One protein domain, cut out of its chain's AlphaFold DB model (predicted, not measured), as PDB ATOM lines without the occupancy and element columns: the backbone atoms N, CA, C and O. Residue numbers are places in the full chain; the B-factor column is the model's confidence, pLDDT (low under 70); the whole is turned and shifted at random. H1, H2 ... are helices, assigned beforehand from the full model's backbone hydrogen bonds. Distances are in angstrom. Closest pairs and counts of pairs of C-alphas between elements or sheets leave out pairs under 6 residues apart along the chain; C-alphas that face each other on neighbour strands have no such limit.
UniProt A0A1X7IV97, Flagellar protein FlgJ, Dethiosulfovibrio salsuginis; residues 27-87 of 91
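AT A GLANCE: This is residues 27 to 87 of the 91 residues of the protein "Flagellar protein FlgJ" of Dethiosulfovibrio salsuginis (UniProt A0A1X7IV97). Two long helices, H1 and H2, make a hairpin that opens like a V towards their link, and a short third helix, H3, extends the rod beyond its narrow end. The printed part has 61 residues with three named helices, H1, H2, H3 in chain order, and no named strand; the class is all helix. It is loose, with a radius of gyration of the C-alphas of 14.0 A, and spans 42 by 20 by 15 A.

HOW THE PARTS SIT: H1, residues 27 to 46, touches H2, residues 57 to 72, with its residues 28 to 37 alone; the closest C-alphas, of Ala 29 and Glu 69, are 4.6 A apart. This helical hairpin runs opposite ways at a steep tilt of 42 degrees. H3, residues 79 to 87, and H1 touch only at their ends, and only just, with 3 pairs of C-alphas within 8 A; the closest are those of Glu 28 and Trp 80, 5.7 A. H2 and H3 are close but not clearly touching, the closest C-alphas being those of Ala 72 and Trp 80, 7.6 A. In H1, H2 and H3 every O i to N i+4 pair is within hydrogen-bond range.

IN THESE COORDINATES: H1 begins at C-alpha 27 (36.991, -15.831, -4.319) and is 28.7 A long; H2 is 22.7 A. H3, 12.3 A, ends at C-alpha 87 (46.942, -22.848, -9.278).

THE WHOLE: The C-alphas farthest apart, of Gly 48 and Leu 87, are 42.8 A apart. The printed part has no cut, both links are short, and residues 75 to 77 have pLDDT under 70.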
ATOM      1  N   PHE A  27      36.289 -15.745  -5.598       92.56
ATOM      2  CA  PHE A  27      36.991 -15.831  -4.319       92.56
ATOM      3  C   PHE A  27      37.481 -14.460  -3.836       92.56
ATOM      4  O   PHE A  27      37.252 -14.110  -2.675       92.56
ATOM      5  N   GLU A  28      38.133 -13.673  -4.700       91.25
ATOM      6  CA  GLU A  28      38.600 -12.332  -4.335       91.25
ATOM      7  C   GLU A  28      37.433 -11.414  -3.954       91.25
ATOM      8  O   GLU A  28      37.521 -10.714  -2.945       91.25
ATOM      9  N   ALA A  29      36.316 -11.475  -4.684       92.81
ATOM     10  CA  ALA A  29      35.107 -10.719  -4.364       92.81
ATOM     11  C   ALA A  29      34.582 -11.050  -2.957       92.81
ATOM     12  O   ALA A  29      34.354 -10.151  -2.144       92.81
ATOM     13  N   ILE A  30      34.443 -12.340  -2.636       94.38
ATOM     14  CA  ILE A  30      33.982 -12.793  -1.315       94.38
ATOM     15  C   ILE A  30      34.966 -12.361  -0.228       94.38
ATOM     16  O   ILE A  30      34.554 -11.850   0.818       94.38
ATOM     17  N   PHE A  31      36.264 -12.541  -0.465       94.25
ATOM     18  CA  PHE A  31      37.304 -12.175   0.487       94.25
ATOM     19  C   PHE A  31      37.282 -10.673   0.802       94.25
ATOM     20  O   PHE A  31      37.240 -10.286   1.974       94.25
ATOM     21  N   LEU A  32      37.238  -9.826  -0.230       93.38
ATOM     22  CA  LEU A  32      37.145  -8.373  -0.093       93.38
ATOM     23  C   LEU A  32      35.870  -7.958   0.643       93.38
ATOM     24  O   LEU A  32      35.945  -7.161   1.581       93.38
ATOM     25  N   ALA A  33      34.719  -8.532   0.283       95.88
ATOM     26  CA  ALA A  33      33.449  -8.235   0.935       95.88
ATOM     27  C   ALA A  33      33.501  -8.545   2.438       95.88
ATOM     28  O   ALA A  33      33.142  -7.701   3.260       95.88
ATOM     29  N   GLN A  34      33.995  -9.726   2.819       96.62
ATOM     30  CA  GLN A  34      34.124 -10.120   4.227       96.62
ATOM     31  C   GLN A  34      35.082  -9.202   4.991       96.62
ATOM     32  O   GLN A  34      34.785  -8.764   6.105       96.62
ATOM     33  N   MET A  35      36.217  -8.867   4.378       96.12
ATOM     34  CA  MET A  35      37.207  -7.979   4.974       96.12
ATOM     35  C   MET A  35      36.637  -6.570   5.195       96.12
ATOM     36  O   MET A  35      36.778  -6.011   6.284       96.12
ATOM     37  N   TRP A  36      35.951  -6.003   4.202       95.88
ATOM     38  CA  TRP A  36      35.330  -4.680   4.291       95.88
ATOM     39  C   TRP A  36      34.179  -4.635   5.289       95.88
ATOM     40  O   TRP A  36      34.118  -3.700   6.083       95.88
ATOM     41  N   LYS A  37      33.316  -5.656   5.329       95.56
ATOM     42  CA  LYS A  37      32.262  -5.760   6.350       95.56
ATOM     43  C   LYS A  37      32.849  -5.787   7.758       95.56
ATOM     44  O   LYS A  37      32.368  -5.075   8.639       95.56
ATOM     45  N   LYS A  38      33.925  -6.552   7.964       95.69
ATOM     46  CA  LYS A  38      34.617  -6.615   9.257       95.69
ATOM     47  C   LYS A  38      35.238  -5.271   9.638       95.69
ATOM     48  O   LYS A  38      35.049  -4.829  10.766       95.69
ATOM     49  N   MET A  39      35.920  -4.603   8.706       94.75
ATOM     50  CA  MET A  39      36.475  -3.264   8.934       94.75
ATOM     51  C   MET A  39      35.387  -2.231   9.246       94.75
ATOM     52  O   MET A  39      35.541  -1.441  10.174       94.75
ATOM     53  N   ALA A  40      34.271  -2.259   8.516       93.25
ATOM     54  CA  ALA A  40      33.142  -1.368   8.755       93.25
ATOM     55  C   ALA A  40      32.528  -1.597  10.145       93.25
ATOM     56  O   ALA A  40      32.274  -0.633  10.863       93.25
ATOM     57  N   SER A  41      32.351  -2.859  10.550       93.44
ATOM     58  CA  SER A  41      31.886  -3.209  11.897       93.44
ATOM     59  C   SER A  41      32.833  -2.674  12.981       93.44
ATOM     60  O   SER A  41      32.406  -1.938  13.868       93.44
ATOM     61  N   GLN A  42      34.141  -2.919  12.847       94.25
ATOM     62  CA  GLN A  42      35.150  -2.437  13.800       94.25
ATOM     63  C   GLN A  42      35.187  -0.906  13.905       94.25
ATOM     64  O   GLN A  42      35.273  -0.357  15.004       94.25
ATOM     65  N   ALA A  43      35.081  -0.197  12.779       93.31
ATOM     66  CA  ALA A  43      35.037   1.263  12.769       93.31
ATOM     67  C   ALA A  43      33.809   1.808  13.521       93.31
ATOM     68  O   ALA A  43      33.904   2.817  14.226       93.31
ATOM     69  N   ARG A  44      32.657   1.134  13.410       90.81
ATOM     70  CA  ARG A  44      31.434   1.496  14.146       90.81
ATOM     71  C   ARG A  44      31.583   1.246  15.643       90.81
ATOM     72  O   ARG A  44      31.237   2.130  16.425       90.81
ATOM     73  N   GLU A  45      32.142   0.098  16.024       93.12
ATOM     74  CA  GLU A  45      32.405  -0.248  17.427       93.12
ATOM     75  C   GLU A  45      33.332   0.778  18.089       93.12
ATOM     76  O   GLU A  45      33.028   1.274  19.174       93.12
ATOM     77  N   MET A  46      34.411   1.180  17.406       93.38
ATOM     78  CA  MET A  46      35.302   2.252  17.867       93.38
ATOM     79  C   MET A  46      34.577   3.595  18.037       93.38
ATOM     80  O   MET A  46      34.907   4.372  18.929       93.38
ATOM     81  N   GLY A  47      33.578   3.866  17.194       91.19
ATOM     82  CA  GLY A  47      32.705   5.037  17.285       91.19
ATOM     83  C   GLY A  47      31.578   4.915  18.318       91.19
ATOM     84  O   GLY A  47      30.718   5.796  18.370       91.19
ATOM     85  N   GLY A  48      31.539   3.836  19.108       91.56
ATOM     86  CA  GLY A  48      30.531   3.603  20.144       91.56
ATOM     87  C   GLY A  48      29.147   3.211  19.617       91.56
ATOM     88  O   GLY A  48      28.173   3.284  20.366       91.56
ATOM     89  N   ARG A  49      29.030   2.817  18.343       89.19
ATOM     90  CA  ARG A  49      27.771   2.371  17.721       89.19
ATOM     91  C   ARG A  49      27.758   0.855  17.584       89.19
ATOM     92  O   ARG A  49      28.796   0.261  17.298       89.19
ATOM     93  N   LYS A  50      26.591   0.224  17.739       88.56
ATOM     94  CA  LYS A  50      26.443  -1.217  17.505       88.56
ATOM     95  C   LYS A  50      25.941  -1.472  16.092       88.56
ATOM     96  O   LYS A  50      25.196  -0.682  15.523       88.56
ATOM     97  N   ASP A  51      26.311  -2.619  15.538       82.62
ATOM     98  CA  ASP A  51      25.949  -2.976  14.164       82.62
ATOM     99  C   ASP A  51      24.430  -3.187  13.973       82.62
ATOM    100  O   ASP A  51      23.899  -2.984  12.883       82.62
ATOM    101  N   GLN A  52      23.716  -3.503  15.057       85.25
ATOM    102  CA  GLN A  52      22.250  -3.588  15.115       85.25
ATOM    103  C   GLN A  52      21.540  -2.223  15.061       85.25
ATOM    104  O   GLN A  52      20.346  -2.169  14.785       85.25
ATOM    105  N   ASP A  53      22.261  -1.125  15.305       87.38
ATOM    106  CA  ASP A  53      21.693   0.228  15.303       87.38
ATOM    107  C   ASP A  53      21.609   0.808  13.875       87.38
ATOM    108  O   ASP A  53      21.229   1.964  13.679       87.38
ATOM    109  N   ARG A  54      21.996   0.021  12.858       89.88
ATOM    110  CA  ARG A  54      22.020   0.437  11.453       89.88
ATOM    111  C   ARG A  54      20.601   0.486  10.876       89.88
ATOM    112  O   ARG A  54      19.989  -0.569  10.713       89.88
ATOM    113  N   PRO A  55      20.095   1.664  10.462       90.56
ATOM    114  CA  PRO A  55      18.756   1.771   9.880       90.56
ATOM    115  C   PRO A  55      18.626   1.019   8.545       90.56
ATOM    116  O   PRO A  55      17.535   0.569   8.206       90.56
ATOM    117  N   PHE A  56      19.731   0.844   7.807       92.50
ATOM    118  CA  PHE A  56      19.763   0.177   6.502       92.50
ATOM    119  C   PHE A  56      20.829  -0.926   6.424       92.50
ATOM    120  O   PHE A  56      21.406  -1.151   5.363       92.50
ATOM    121  N   GLY A  57      21.092  -1.632   7.532       92.38
ATOM    122  CA  GLY A  57      22.225  -2.565   7.643       92.38
ATOM    123  C   GLY A  57      22.335  -3.584   6.501       92.38
ATOM    124  O   GLY A  57      23.396  -3.715   5.899       92.38
ATOM    125  N   ALA A  58      21.227  -4.226   6.119       92.75
ATOM    126  CA  ALA A  58      21.220  -5.191   5.014       92.75
ATOM    127  C   ALA A  58      21.546  -4.557   3.646       92.75
ATOM    128  O   ALA A  58      22.212  -5.173   2.818       92.75
ATOM    129  N   MET A  59      21.100  -3.320   3.406       95.38
ATOM    130  CA  MET A  59      21.380  -2.602   2.159       95.38
ATOM    131  C   MET A  59      22.826  -2.096   2.117       95.38
ATOM    132  O   MET A  59      23.456  -2.141   1.065       95.38
ATOM    133  N   GLU A  60      23.367  -1.658   3.257       93.81
ATOM    134  CA  GLU A  60      24.792  -1.339   3.393       93.81
ATOM    135  C   GLU A  60      25.661  -2.571   3.110       93.81
ATOM    136  O   GLU A  60      26.639  -2.480   2.370       93.81
ATOM    137  N   ASP A  61      25.286  -3.731   3.657       95.06
ATOM    138  CA  ASP A  61      26.019  -4.982   3.457       95.06
ATOM    139  C   ASP A  61      25.987  -5.430   1.990       95.06
ATOM    140  O   ASP A  61      27.024  -5.834   1.461       95.06
ATOM    141  N   LEU A  62      24.837  -5.289   1.323       95.69
ATOM    142  CA  LEU A  62      24.695  -5.537  -0.114       95.69
ATOM    143  C   LEU A  62      25.557  -4.575  -0.944       95.69
ATOM    144  O   LEU A  62      26.224  -4.994  -1.885       95.69
ATOM    145  N   ALA A  63      25.583  -3.286  -0.596       95.94
ATOM    146  CA  ALA A  63      26.406  -2.307  -1.304       95.94
ATOM    147  C   ALA A  63      27.904  -2.643  -1.205       95.94
ATOM    148  O   ALA A  63      28.638  -2.488  -2.183       95.94
ATOM    149  N   ILE A  64      28.354  -3.139  -0.047       95.12
ATOM    150  CA  ILE A  64      29.728  -3.620   0.145       95.12
ATOM    151  C   ILE A  64      30.008  -4.838  -0.745       95.12
ATOM    152  O   ILE A  64      31.047  -4.870  -1.403       95.12
ATOM    153  N   GLU A  65      29.093  -5.809  -0.809       94.75
ATOM    154  CA  GLU A  65      29.231  -6.999  -1.664       94.75
ATOM    155  C   GLU A  65      29.315  -6.635  -3.150       94.75
ATOM    156  O   GLU A  65      30.255  -7.045  -3.825       94.75
ATOM    157  N   MET A  66      28.400  -5.793  -3.639       94.19
ATOM    158  CA  MET A  66      28.402  -5.332  -5.032       94.19
ATOM    159  C   MET A  66      29.673  -4.551  -5.379       94.19
ATOM    160  O   MET A  66      30.207  -4.663  -6.484       94.19
ATOM    161  N   SER A  67      30.177  -3.756  -4.433       93.31
ATOM    162  CA  SER A  67      31.430  -3.017  -4.610       93.31
ATOM    163  C   SER A  67      32.630  -3.961  -4.687       93.31
ATOM    164  O   SER A  67      33.525  -3.741  -5.502       93.31
ATOM    165  N   ALA A  68      32.649  -5.013  -3.863       92.06
ATOM    166  CA  ALA A  68      33.710  -6.011  -3.857       92.06
ATOM    167  C   ALA A  68      33.706  -6.852  -5.142       92.06
ATOM    168  O   ALA A  68      34.761  -7.049  -5.740       92.06
ATOM    169  N   GLU A  69      32.528  -7.265  -5.615       91.06
ATOM    170  CA  GLU A  69      32.358  -7.961  -6.898       91.06
ATOM    171  C   GLU A  69      32.794  -7.080  -8.074       91.06
ATOM    172  O   GLU A  69      33.580  -7.506  -8.921       91.06
ATOM    173  N   SER A  70      32.366  -5.812  -8.097       90.19
ATOM    174  CA  SER A  70      32.786  -4.865  -9.134       90.19
ATOM    175  C   SER A  70      34.296  -4.621  -9.127       90.19
ATOM    176  O   SER A  70      34.878  -4.398 -10.190       90.19
ATOM    177  N   LEU A  71      34.935  -4.639  -7.953       87.44
ATOM    178  CA  LEU A  71      36.379  -4.466  -7.841       87.44
ATOM    179  C   LEU A  71      37.141  -5.717  -8.291       87.44
ATOM    180  O   LEU A  71      38.097  -5.582  -9.047       87.44
ATOM    181  N   ALA A  72      36.699  -6.908  -7.886       85.88
ATOM    182  CA  ALA A  72      37.310  -8.172  -8.296       85.88
ATOM    183  C   ALA A  72      37.158  -8.436  -9.806       85.88
ATOM    184  O   ALA A  72      38.056  -8.992 -10.432       85.88
ATOM    185  N   GLY A  73      36.042  -8.000 -10.402       71.81
ATOM    186  CA  GLY A  73      35.767  -8.128 -11.835       71.81
ATOM    187  C   GLY A  73      36.421  -7.064 -12.727       71.81
ATOM    188  O   GLY A  73      36.300  -7.148 -13.949       71.81
ATOM    189  N   LYS A  74      37.091  -6.049 -12.164       74.38
ATOM    190  CA  LYS A  74      37.857  -5.072 -12.952       74.38
ATOM    191  C   LYS A  74      39.239  -5.632 -13.276       74.38
ATOM    192  O   LYS A  74      39.992  -6.003 -12.381       74.38
ATOM    193  N   ASP A  75      39.586  -5.630 -14.562       59.25
ATOM    194  CA  ASP A  75      40.907  -6.042 -15.039       59.25
ATOM    195  C   ASP A  75      42.028  -5.215 -14.382       59.25
ATOM    196  O   ASP A  75      42.077  -3.986 -14.492       59.25
ATOM    197  N   GLY A  76      42.943  -5.903 -13.690       59.16
ATOM    198  CA  GLY A  76      44.060  -5.323 -12.943       59.16
ATOM    199  C   GLY A  76      44.852  -6.376 -12.156       59.16
ATOM    200  O   GLY A  76      44.509  -7.557 -12.170       59.16
ATOM    201  N   ASN A  77      45.930  -5.956 -11.475       63.06
ATOM    202  CA  ASN A  77      46.767  -6.796 -10.600       63.06
ATOM    203  C   ASN A  77      46.017  -7.196  -9.304       63.06
ATOM    204  O   ASN A  77      46.415  -6.798  -8.211       63.06
ATOM    205  N   GLY A  78      44.907  -7.922  -9.440       73.94
ATOM    206  CA  GLY A  78      44.108  -8.455  -8.336       73.94
ATOM    207  C   GLY A  78      44.705  -9.729  -7.741       73.94
ATOM    208  O   GLY A  78      45.511 -10.422  -8.376       73.94
ATOM    209  N   LEU A  79      44.295 -10.053  -6.515       83.12
ATOM    210  CA  LEU A  79      44.697 -11.279  -5.820       83.12
ATOM    211  C   LEU A  79      44.276 -12.532  -6.606       83.12
ATOM    212  O   LEU A  79      44.988 -13.538  -6.588       83.12
ATOM    213  N   TRP A  80      43.164 -12.458  -7.346       85.88
ATOM    214  CA  TRP A  80      42.660 -13.530  -8.198       85.88
ATOM    215  C   TRP A  80      43.685 -13.967  -9.239       85.88
ATOM    216  O   TRP A  80      43.775 -15.156  -9.529       85.88
ATOM    217  N   LYS A  81      44.487 -13.035  -9.771       85.31
ATOM    218  CA  LYS A  81      45.509 -13.339 -10.774       85.31
ATOM    219  C   LYS A  81      46.672 -14.108 -10.158       85.31
ATOM    220  O   LYS A  81      47.094 -15.110 -10.713       85.31
ATOM    221  N   VAL A  82      47.118 -13.696  -8.970       86.94
ATOM    222  CA  VAL A  82      48.166 -14.404  -8.214       86.94
ATOM    223  C   VAL A  82      47.712 -15.822  -7.853       86.94
ATOM    224  O   VAL A  82      48.469 -16.776  -8.010       86.94
ATOM    225  N   LEU A  83      46.461 -15.971  -7.404       85.75
ATOM    226  CA  LEU A  83      45.848 -17.273  -7.129       85.75
ATOM    227  C   LEU A  83      45.736 -18.130  -8.389       85.75
ATOM    228  O   LEU A  83      46.093 -19.304  -8.358       85.75
ATOM    229  N   TYR A  84      45.265 -17.547  -9.489       87.44
ATOM    230  CA  TYR A  84      45.143 -18.233 -10.768       87.44
ATOM    231  C   TYR A  84      46.504 -18.733 -11.262       87.44
ATOM    232  O   TYR A  84      46.629 -19.913 -11.583       87.44
ATOM    233  N   ASP A  85      47.525 -17.875 -11.255       87.75
ATOM    234  CA  ASP A  85      48.881 -18.214 -11.694       87.75
ATOM    235  C   ASP A  85      49.487 -19.317 -10.803       87.75
ATOM    236  O   ASP A  85      50.034 -20.297 -11.308       87.75
ATOM    237  N   SER A  86      49.291 -19.241  -9.481       86.00
ATOM    238  CA  SER A  86      49.734 -20.285  -8.544       86.00
ATOM    239  C   SER A  86      49.024 -21.629  -8.739       86.00
ATOM    240  O   SER A  86      49.628 -22.668  -8.476       86.00
ATOM    241  N   LEU A  87      47.743 -21.628  -9.114       84.12
ATOM    242  CA  LEU A  87      46.942 -22.848  -9.278       84.12
ATOM    243  C   LEU A  87      47.127 -23.491 -10.646       84.12
ATOM    244  O   LEU A  87      47.024 -24.711 -10.767       84.12
TER     245      LEU A  87